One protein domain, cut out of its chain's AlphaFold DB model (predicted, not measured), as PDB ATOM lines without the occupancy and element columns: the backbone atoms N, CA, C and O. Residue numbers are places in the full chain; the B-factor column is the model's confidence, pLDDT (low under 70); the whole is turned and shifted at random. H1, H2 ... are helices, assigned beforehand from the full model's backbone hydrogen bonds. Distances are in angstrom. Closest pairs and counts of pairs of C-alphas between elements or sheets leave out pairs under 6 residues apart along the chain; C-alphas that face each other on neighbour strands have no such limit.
ATOM      1  N   ARG A 145      34.981  47.351  -0.138       98.44
ATOM      2  CA  ARG A 145      34.544  45.979  -0.444       98.44
ATOM      3  C   ARG A 145      33.590  45.410   0.605       98.44
ATOM      4  O   ARG A 145      32.634  44.737   0.233       98.44
ATOM      5  N   GLN A 146      33.805  45.712   1.882       98.38
ATOM      6  CA  GLN A 146      32.878  45.308   2.948       98.38
ATOM      7  C   GLN A 146      31.510  45.998   2.830       98.38
ATOM      8  O   GLN A 146      30.481  45.345   2.973       98.38
ATOM      9  N   ASP A 147      31.483  47.283   2.460       98.31
ATOM     10  CA  ASP A 147      30.228  48.001   2.217       98.31
ATOM     11  C   ASP A 147      29.487  47.389   1.022       98.31
ATOM     12  O   ASP A 147      28.274  47.203   1.078       98.31
ATOM     13  N   MET A 148      30.215  47.033  -0.048       98.62
ATOM     14  CA  MET A 148      29.651  46.339  -1.210       98.62
ATOM     15  C   MET A 148      28.959  45.036  -0.792       98.62
ATOM     16  O   MET A 148      27.818  44.828  -1.184       98.62
ATOM     17  N   ALA A 149      29.583  44.200   0.045       98.69
ATOM     18  CA  ALA A 149      28.948  42.971   0.534       98.69
ATOM     19  C   ALA A 149      27.609  43.252   1.240       98.69
ATOM     20  O   ALA A 149      26.606  42.596   0.951       98.69
ATOM     21  N   ALA A 150      27.556  44.289   2.083       98.56
ATOM     22  CA  ALA A 150      26.322  44.695   2.750       98.56
ATOM     23  C   ALA A 150      25.237  45.179   1.775       98.56
ATOM     24  O   ALA A 150      24.058  44.876   1.967       98.56
ATOM     25  N   PHE A 151      25.614  45.914   0.726       98.62
ATOM     26  CA  PHE A 151      24.676  46.319  -0.323       98.62
ATOM     27  C   PHE A 151      24.114  45.120  -1.085       98.62
ATOM     28  O   PHE A 151      22.901  45.035  -1.255       98.62
ATOM     29  N   LEU A 152      24.971  44.186  -1.508       98.75
ATOM     30  CA  LEU A 152      24.556  43.002  -2.267       98.75
ATOM     31  C   LEU A 152      23.638  42.096  -1.436       98.75
ATOM     32  O   LEU A 152      22.598  41.671  -1.932       98.75
ATOM     33  N   TYR A 153      23.969  41.862  -0.162       98.75
ATOM     34  CA  TYR A 153      23.143  41.068   0.751       98.75
ATOM     35  C   TYR A 153      21.744  41.664   0.935       98.75
ATOM     36  O   TYR A 153      20.740  40.957   0.843       98.75
ATOM     37  N   ARG A 154      21.651  42.985   1.142       98.69
ATOM     38  CA  ARG A 154      20.346  43.650   1.281       98.69
ATOM     39  C   ARG A 154      19.578  43.687  -0.033       98.69
ATOM     40  O   ARG A 154      18.368  43.483  -0.017       98.69
ATOM     41  N   LEU A 155      20.263  43.873  -1.163       98.25
ATOM     42  CA  LEU A 155      19.639  43.818  -2.487       98.25
ATOM     43  C   LEU A 155      19.049  42.430  -2.792       98.25
ATOM     44  O   LEU A 155      17.989  42.338  -3.413       98.25
ATOM     45  N   ALA A 156      19.689  41.367  -2.296       98.00
ATOM     46  CA  ALA A 156      19.201  39.989  -2.354       98.00
ATOM     47  C   ALA A 156      18.010  39.705  -1.414       98.00
ATOM     48  O   ALA A 156      17.545  38.570  -1.343       98.00
ATOM     49  N   GLY A 157      17.516  40.706  -0.679       97.50
ATOM     50  CA  GLY A 157      16.413  40.551   0.271       97.50
ATOM     51  C   GLY A 157      16.847  40.153   1.681       97.50
ATOM     52  O   GLY A 157      15.996  39.784   2.482       97.50
ATOM     53  N   SER A 158      18.139  40.261   2.012       98.12
ATOM     54  CA  SER A 158      18.701  39.861   3.313       98.12
ATOM     55  C   SER A 158      18.371  38.402   3.681       98.12
ATOM     56  O   SER A 158      17.750  38.165   4.719       98.12
ATOM     57  N   PRO A 159      18.740  37.423   2.832       98.19
ATOM     58  CA  PRO A 159      18.391  36.019   3.044       98.19
ATOM     59  C   PRO A 159      18.877  35.514   4.406       98.19
ATOM     60  O   PRO A 159      19.964  35.879   4.862       98.19
ATOM     61  N   GLU A 160      18.086  34.658   5.053       97.88
ATOM     62  CA  GLU A 160      18.475  34.044   6.323       97.88
ATOM     63  C   GLU A 160      19.790  33.274   6.145       97.88
ATOM     64  O   GLU A 160      19.927  32.427   5.263       97.88
ATOM     65  N   PHE A 161      20.786  33.626   6.954       98.00
ATOM     66  CA  PHE A 161      22.121  33.057   6.880       98.00
ATOM     67  C   PHE A 161      22.771  33.117   8.254       98.00
ATOM     68  O   PHE A 161      22.950  34.203   8.802       98.00
ATOM     69  N   GLU A 162      23.145  31.966   8.792       97.31
ATOM     70  CA  GLU A 162      23.921  31.860  10.023       97.31
ATOM     71  C   GLU A 162      25.290  31.267   9.668       97.31
ATOM     72  O   GLU A 162      25.340  30.119   9.221       97.31
ATOM     73  N   PRO A 163      26.389  32.042   9.787       97.19
ATOM     74  CA  PRO A 163      27.713  31.578   9.390       97.19
ATOM     75  C   PRO A 163      28.132  30.324  10.165       97.19
ATOM     76  O   PRO A 163      28.091  30.303  11.397       97.19
ATOM     77  N   SER A 164      28.589  29.297   9.451       97.75
ATOM     78  CA  SER A 164      29.268  28.156  10.064       97.75
ATOM     79  C   SER A 164      30.713  28.509  10.443       97.75
ATOM     80  O   SER A 164      31.271  29.512   9.991       97.75
ATOM     81  N   GLU A 165      31.370  27.649  11.228       97.00
ATOM     82  CA  GLU A 165      32.809  27.790  11.501       97.00
ATOM     83  C   GLU A 165      33.647  27.776  10.211       97.00
ATOM     84  O   GLU A 165      34.631  28.507  10.105       97.00
ATOM     85  N   ALA A 166      33.239  26.988   9.209       96.81
ATOM     86  CA  ALA A 166      33.920  26.925   7.919       96.81
ATOM     87  C   ALA A 166      33.783  28.239   7.130       96.81
ATOM     88  O   ALA A 166      34.766  28.701   6.552       96.81
ATOM     89  N   ASP A 167      32.605  28.872   7.157       97.75
ATOM     90  CA  ASP A 167      32.390  30.179   6.521       97.75
ATOM     91  C   ASP A 167      33.255  31.259   7.185       97.75
ATOM     92  O   ASP A 167      33.930  32.034   6.504       97.75
ATOM     93  N   GLY A 168      33.286  31.264   8.524       96.50
ATOM     94  CA  GLY A 168      34.100  32.188   9.314       96.50
ATOM     95  C   GLY A 168      35.608  32.027   9.096       96.50
ATOM     96  O   GLY A 168      36.354  32.991   9.250       96.50
ATOM     97  N   ALA A 169      36.056  30.830   8.706       96.75
ATOM     98  CA  ALA A 169      37.458  30.516   8.444       96.75
ATOM     99  C   ALA A 169      37.886  30.733   6.980       96.75
ATOM    100  O   ALA A 169      39.079  30.637   6.682       96.75
ATOM    101  N   TYR A 170      36.952  31.011   6.061       97.62
ATOM    102  CA  TYR A 170      37.256  31.085   4.629       97.62
ATOM    103  C   TYR A 170      38.207  32.240   4.285       97.62
ATOM    104  O   TYR A 170      39.187  32.047   3.564       97.62
ATOM    105  N   PHE A 171      37.949  33.434   4.832       98.44
ATOM    106  CA  PHE A 171      38.818  34.598   4.675       98.44
ATOM    107  C   PHE A 171      39.630  34.849   5.940       98.44
ATOM    108  O   PHE A 171      39.092  35.187   6.989       98.44
ATOM    109  N   SER A 172      40.949  34.759   5.812       97.81
ATOM    110  CA  SER A 172      41.889  34.921   6.930       97.81
ATOM    111  C   SER A 172      41.962  36.342   7.511       97.81
ATOM    112  O   SER A 172      42.486  36.525   8.609       97.81
ATOM    113  N   ASP A 173      41.437  37.341   6.798       98.19
ATOM    114  CA  ASP A 173      41.404  38.754   7.188       98.19
ATOM    115  C   ASP A 173      39.997  39.258   7.567       98.19
ATOM    116  O   ASP A 173      39.784  40.469   7.648       98.19
ATOM    117  N   VAL A 174      39.032  38.358   7.796       98.38
ATOM    118  CA  VAL A 174      37.661  38.707   8.209       98.38
ATOM    119  C   VAL A 174      37.334  38.031   9.532       98.38
ATOM    120  O   VAL A 174      37.288  36.807   9.627       98.38
ATOM    121  N   TYR A 175      37.050  38.837  10.552       97.19
ATOM    122  CA  TYR A 175      36.708  38.366  11.891       97.19
ATOM    123  C   TYR A 175      35.216  38.585  12.172       97.19
ATOM    124  O   TYR A 175      34.616  39.481  11.575       97.19
ATOM    125  N   PRO A 176      34.609  37.869  13.137       96.44
ATOM    126  CA  PRO A 176      33.209  38.095  13.507       96.44
ATOM    127  C   PRO A 176      32.895  39.552  13.888       96.44
ATOM    128  O   PRO A 176      31.795  40.029  13.627       96.44
ATOM    129  N   SER A 177      33.870  40.273  14.453       96.44
ATOM    130  CA  SER A 177      33.768  41.691  14.819       96.44
ATOM    131  C   SER A 177      34.038  42.674  13.675       96.44
ATOM    132  O   SER A 177      33.897  43.878  13.882       96.44
ATOM    133  N   SER A 178      34.460  42.205  12.497       97.06
ATOM    134  CA  SER A 178      34.631  43.060  11.323       97.06
ATOM    135  C   SER A 178      33.283  43.617  10.872       97.06
ATOM    136  O   SER A 178      32.270  42.914  10.892       97.06
ATOM    137  N   ASP A 179      33.278  44.868  10.411       95.81
ATOM    138  CA  ASP A 179      32.092  45.457   9.796       95.81
ATOM    139  C   ASP A 179      31.600  44.567   8.650       95.81
ATOM    140  O   ASP A 179      32.371  44.165   7.775       95.81
ATOM    141  N   HIS A 180      30.301  44.274   8.660       97.81
ATOM    142  CA  HIS A 180      29.632  43.465   7.639       97.81
ATOM    143  C   HIS A 180      30.173  42.029   7.492       97.81
ATOM    144  O   HIS A 180      30.045  41.427   6.426       97.81
ATOM    145  N   SER A 181      30.771  41.456   8.547       98.31
ATOM    146  CA  SER A 181      31.323  40.091   8.538       98.31
ATOM    147  C   SER A 181      30.307  39.042   8.069       98.31
ATOM    148  O   SER A 181      30.610  38.260   7.170       98.31
ATOM    149  N   LYS A 182      29.070  39.080   8.588       98.56
ATOM    150  CA  LYS A 182      27.968  38.193   8.173       98.56
ATOM    151  C   LYS A 182      27.706  38.269   6.668       98.56
ATOM    152  O   LYS A 182      27.620  37.235   6.009       98.56
ATOM    153  N   GLU A 183      27.601  39.473   6.114       98.75
ATOM    154  CA  GLU A 183      27.347  39.682   4.688       98.75
ATOM    155  C   GLU A 183      28.536  39.264   3.812       98.75
ATOM    156  O   GLU A 183      28.342  38.766   2.702       98.75
ATOM    157  N   ILE A 184      29.766  39.411   4.312       98.81
ATOM    158  CA  ILE A 184      30.980  38.933   3.639       98.81
ATOM    159  C   ILE A 184      31.009  37.401   3.587       98.81
ATOM    160  O   ILE A 184      31.261  36.837   2.519       98.81
ATOM    161  N   TYR A 185      30.725  36.731   4.708       98.69
ATOM    162  CA  TYR A 185      30.644  35.270   4.779       98.69
ATOM    163  C   TYR A 185      29.542  34.728   3.869       98.69
ATOM    164  O   TYR A 185      29.781  33.789   3.115       98.69
ATOM    165  N   TRP A 186      28.373  35.377   3.848       98.81
ATOM    166  CA  TRP A 186      27.307  35.027   2.912       98.81
ATOM    167  C   TRP A 186      27.758  35.175   1.455       98.81
ATOM    168  O   TRP A 186      27.582  34.258   0.657       98.81
ATOM    169  N   CYS A 187      28.402  36.294   1.098       98.75
ATOM    170  CA  CYS A 187      28.909  36.485  -0.263       98.75
ATOM    171  C   CYS A 187      29.881  35.370  -0.676       98.75
ATOM    172  O   CYS A 187      29.923  35.019  -1.855       98.75
ATOM    173  N   ALA A 188      30.680  34.841   0.253       98.50
ATOM    174  CA  ALA A 188      31.560  33.708  -0.016       98.50
ATOM    175  C   ALA A 188      30.785  32.399  -0.184       98.50
ATOM    176  O   ALA A 188      31.001  31.697  -1.173       98.50
ATOM    177  N   SER A 189      29.863  32.098   0.732       98.44
ATOM    178  CA  SER A 189      29.137  30.824   0.757       98.44
ATOM    179  C   SER A 189      28.276  30.606  -0.490       98.44
ATOM    180  O   SER A 189      28.174  29.480  -0.973       98.44
ATOM    181  N   VAL A 190      27.729  31.681  -1.073       98.19
ATOM    182  CA  VAL A 190      26.951  31.626  -2.326       98.19
ATOM    183  C   VAL A 190      27.767  31.989  -3.575       98.19
ATOM    184  O   VAL A 190      27.220  32.117  -4.666       98.19
ATOM    185  N   GLY A 191      29.086  32.164  -3.444       97.88
ATOM    186  CA  GLY A 191      30.002  32.339  -4.576       97.88
ATOM    187  C   GLY A 191      30.033  33.731  -5.220       97.88
ATOM    188  O   GLY A 191      30.714  33.911  -6.233       97.88
ATOM    189  N   ILE A 192      29.374  34.736  -4.637       98.50
ATOM    190  CA  ILE A 192      29.422  36.139  -5.088       98.50
ATOM    191  C   ILE A 192      30.845  36.710  -4.945       98.50
ATOM    192  O   ILE A 192      31.374  37.338  -5.872       98.50
ATOM    193  N   SER A 193      31.510  36.441  -3.816       97.19
ATOM    194  CA  SER A 193      32.901  36.827  -3.561       97.19
ATOM    195  C   SER A 193      33.808  35.610  -3.433       97.19
ATOM    196  O   SER A 193      33.607  34.777  -2.561       97.19
ATOM    197  N   LYS A 194      34.876  35.561  -4.231       92.44
ATOM    198  CA  LYS A 194      35.936  34.540  -4.109       92.44
ATOM    199  C   LYS A 194      37.177  35.044  -3.359       92.44
ATOM    200  O   LYS A 194      38.075  34.272  -3.057       92.44
ATOM    201  N   GLY A 195      37.237  36.351  -3.085       95.88
ATOM    202  CA  GLY A 195      38.426  37.012  -2.544       95.88
ATOM    203  C   GLY A 195      39.670  36.839  -3.420       95.88
ATOM    204  O   GLY A 195      39.574  36.675  -4.638       95.88
ATOM    205  N   TRP A 196      40.834  36.894  -2.782       97.25
ATOM    206  CA  TRP A 196      42.126  36.595  -3.389       97.25
ATOM    207  C   TRP A 196      42.685  35.324  -2.790       97.25
ATOM    208  O   TRP A 196      42.740  35.199  -1.573       97.25
ATOM    209  N   THR A 197      43.138  34.415  -3.647       97.38
ATOM    210  CA  THR A 197      43.966  33.288  -3.222       97.38
ATOM    211  C   THR A 197      45.371  33.791  -2.922       97.38
ATOM    212  O   THR A 197      46.025  34.387  -3.780       97.38
ATOM    213  N   GLU A 198      45.825  33.549  -1.704       97.38
ATOM    214  CA  GLU A 198      47.166  33.875  -1.242       97.38
ATOM    215  C   GLU A 198      48.148  32.737  -1.564       97.38
ATOM    216  O   GLU A 198      47.761  31.619  -1.910       97.38
ATOM    217  N   SER A 199      49.450  33.000  -1.441       96.62
ATOM    218  CA  SER A 199      50.503  32.031  -1.791       96.62
ATOM    219  C   SER A 199      50.468  30.737  -0.968       96.62
ATOM    220  O   SER A 199      50.975  29.713  -1.418       96.62
ATOM    221  N   ASN A 200      49.862  30.770   0.221       95.06
ATOM    222  CA  ASN A 200      49.671  29.611   1.095       95.06
ATOM    223  C   ASN A 200      48.389  28.810   0.784       95.06
ATOM    224  O   ASN A 200      48.078  27.873   1.513       95.06
ATOM    225  N   GLY A 201      47.635  29.187  -0.254       95.25
ATOM    226  CA  GLY A 201      46.364  28.563  -0.626       95.25
ATOM    227  C   GLY A 201      45.148  29.046   0.170       95.25
ATOM    228  O   GLY A 201      44.035  28.653  -0.163       95.25
ATOM    229  N   GLY A 202      45.331  29.896   1.186       96.00
ATOM    230  CA  GLY A 202      44.233  30.555   1.896       96.00
ATOM    231  C   GLY A 202      43.638  31.718   1.101       96.00
ATOM    232  O   GLY A 202      44.174  32.109   0.062       96.00
ATOM    233  N   HIS A 203      42.547  32.300   1.606       98.12
ATOM    234  CA  HIS A 203      41.887  33.435   0.960       98.12
ATOM    235  C   HIS A 203      41.884  34.701   1.827       98.12
ATOM    236  O   HIS A 203      41.837  34.635   3.061       98.12
ATOM    237  N   THR A 204      41.898  35.867   1.177       98.50
ATOM    238  CA  THR A 204      41.628  37.174   1.806       98.50
ATOM    239  C   THR A 204      40.493  37.910   1.099       98.50
ATOM    240  O   THR A 204      40.308  37.789  -0.114       98.50
ATOM    241  N   PHE A 205      39.721  38.695   1.849       98.50
ATOM    242  CA  PHE A 205      38.612  39.500   1.342       98.50
ATOM    243  C   PHE A 205      38.991  40.957   1.069       98.50
ATOM    244  O   PHE A 205      38.398  41.587   0.187       98.50
ATOM    245  N   ARG A 206      39.963  41.499   1.810       98.31
ATOM    246  CA  ARG A 206      40.500  42.862   1.688       98.31
ATOM    247  C   ARG A 206      39.425  43.943   1.844       98.31
ATOM    248  O   ARG A 206      39.319  44.854   1.022       98.31
ATOM    249  N   GLY A 207      38.628  43.849   2.912       97.56
ATOM    250  CA  GLY A 207      37.396  44.633   3.121       97.56
ATOM    251  C   GLY A 207      37.540  46.157   2.990       97.56
ATOM    252  O   GLY A 207      36.653  46.814   2.443       97.56
ATOM    253  N   MET A 208      38.691  46.710   3.391       97.88
ATOM    254  CA  MET A 208      38.974  48.153   3.352       97.88
ATOM    255  C   MET A 208      39.511  48.669   2.008       97.88
ATOM    256  O   MET A 208      39.732  49.879   1.852       97.88
ATOM    257  N   GLN A 209      39.720  47.792   1.023       98.44
ATOM    258  CA  GLN A 209      40.061  48.215  -0.334       98.44
ATOM    259  C   GLN A 209      38.833  48.793  -1.042       98.44
ATOM    260  O   GLN A 209      37.700  48.364  -0.814       98.44
ATOM    261  N   ASN A 210      39.060  49.798  -1.890       98.56
ATOM    262  CA  ASN A 210      38.003  50.344  -2.736       98.56
ATOM    263  C   ASN A 210      37.668  49.341  -3.844       98.56
ATOM    264  O   ASN A 210      38.558  48.678  -4.378       98.56
TER     265      ASN A 210
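Overview. This is residues 145 to 210 of the 296 residues of the protein "S-layer homology domain-containing protein" of Collinsella sp. AF38-3AC (UniProt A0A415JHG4). This domain has little regular structure: three short helices in a row, H3 in the middle between H1 and H2 and about perpendicular to each, with loops making up much of the rest. The printed part has 66 residues, of which 26 are in the named helices H1, H2 and H3, in chain order; the class is all helix, with no named strand. It is compact, with a radius of gyration of the C-alphas of 11.0 A, and spans 35 by 27 by 22 A.

Along the chain. H1, the longest helix, is residues 145 to 155, 15.2 A long from C-alpha 145 at (34.544, 45.979, -0.444). H3 is residues 181 to 189, 12.3 A, ending at C-alpha 189 at (29.137, 30.824, 0.757). H2 is residues 165 to 170, 8.8 A.

Arrangement. H1 touches H3 at 75 degrees, about perpendicular; their closest C-alphas, of Ala 150 and Glu 183, are 5.5 A apart. H2 touches H3 at 79 degrees, about perpendicular, closest at the C-alphas of Asp 167 and Tyr 185, 5.7 A. H1 and H2 are apart. In H1, H2 and H3 every O i to N i+4 pair is within hydrogen-bond range.

Size, cuts and confidence. The C-alphas farthest apart, of Gly 157 and Ser 199, are 35.2 A apart. The printed part has no cut, and both links are short. Residues 190 to 210 hold no named element; there residues 196 to 197 pair antiparallel with 203 to 204. No printed residue is under 70 in pLDDT.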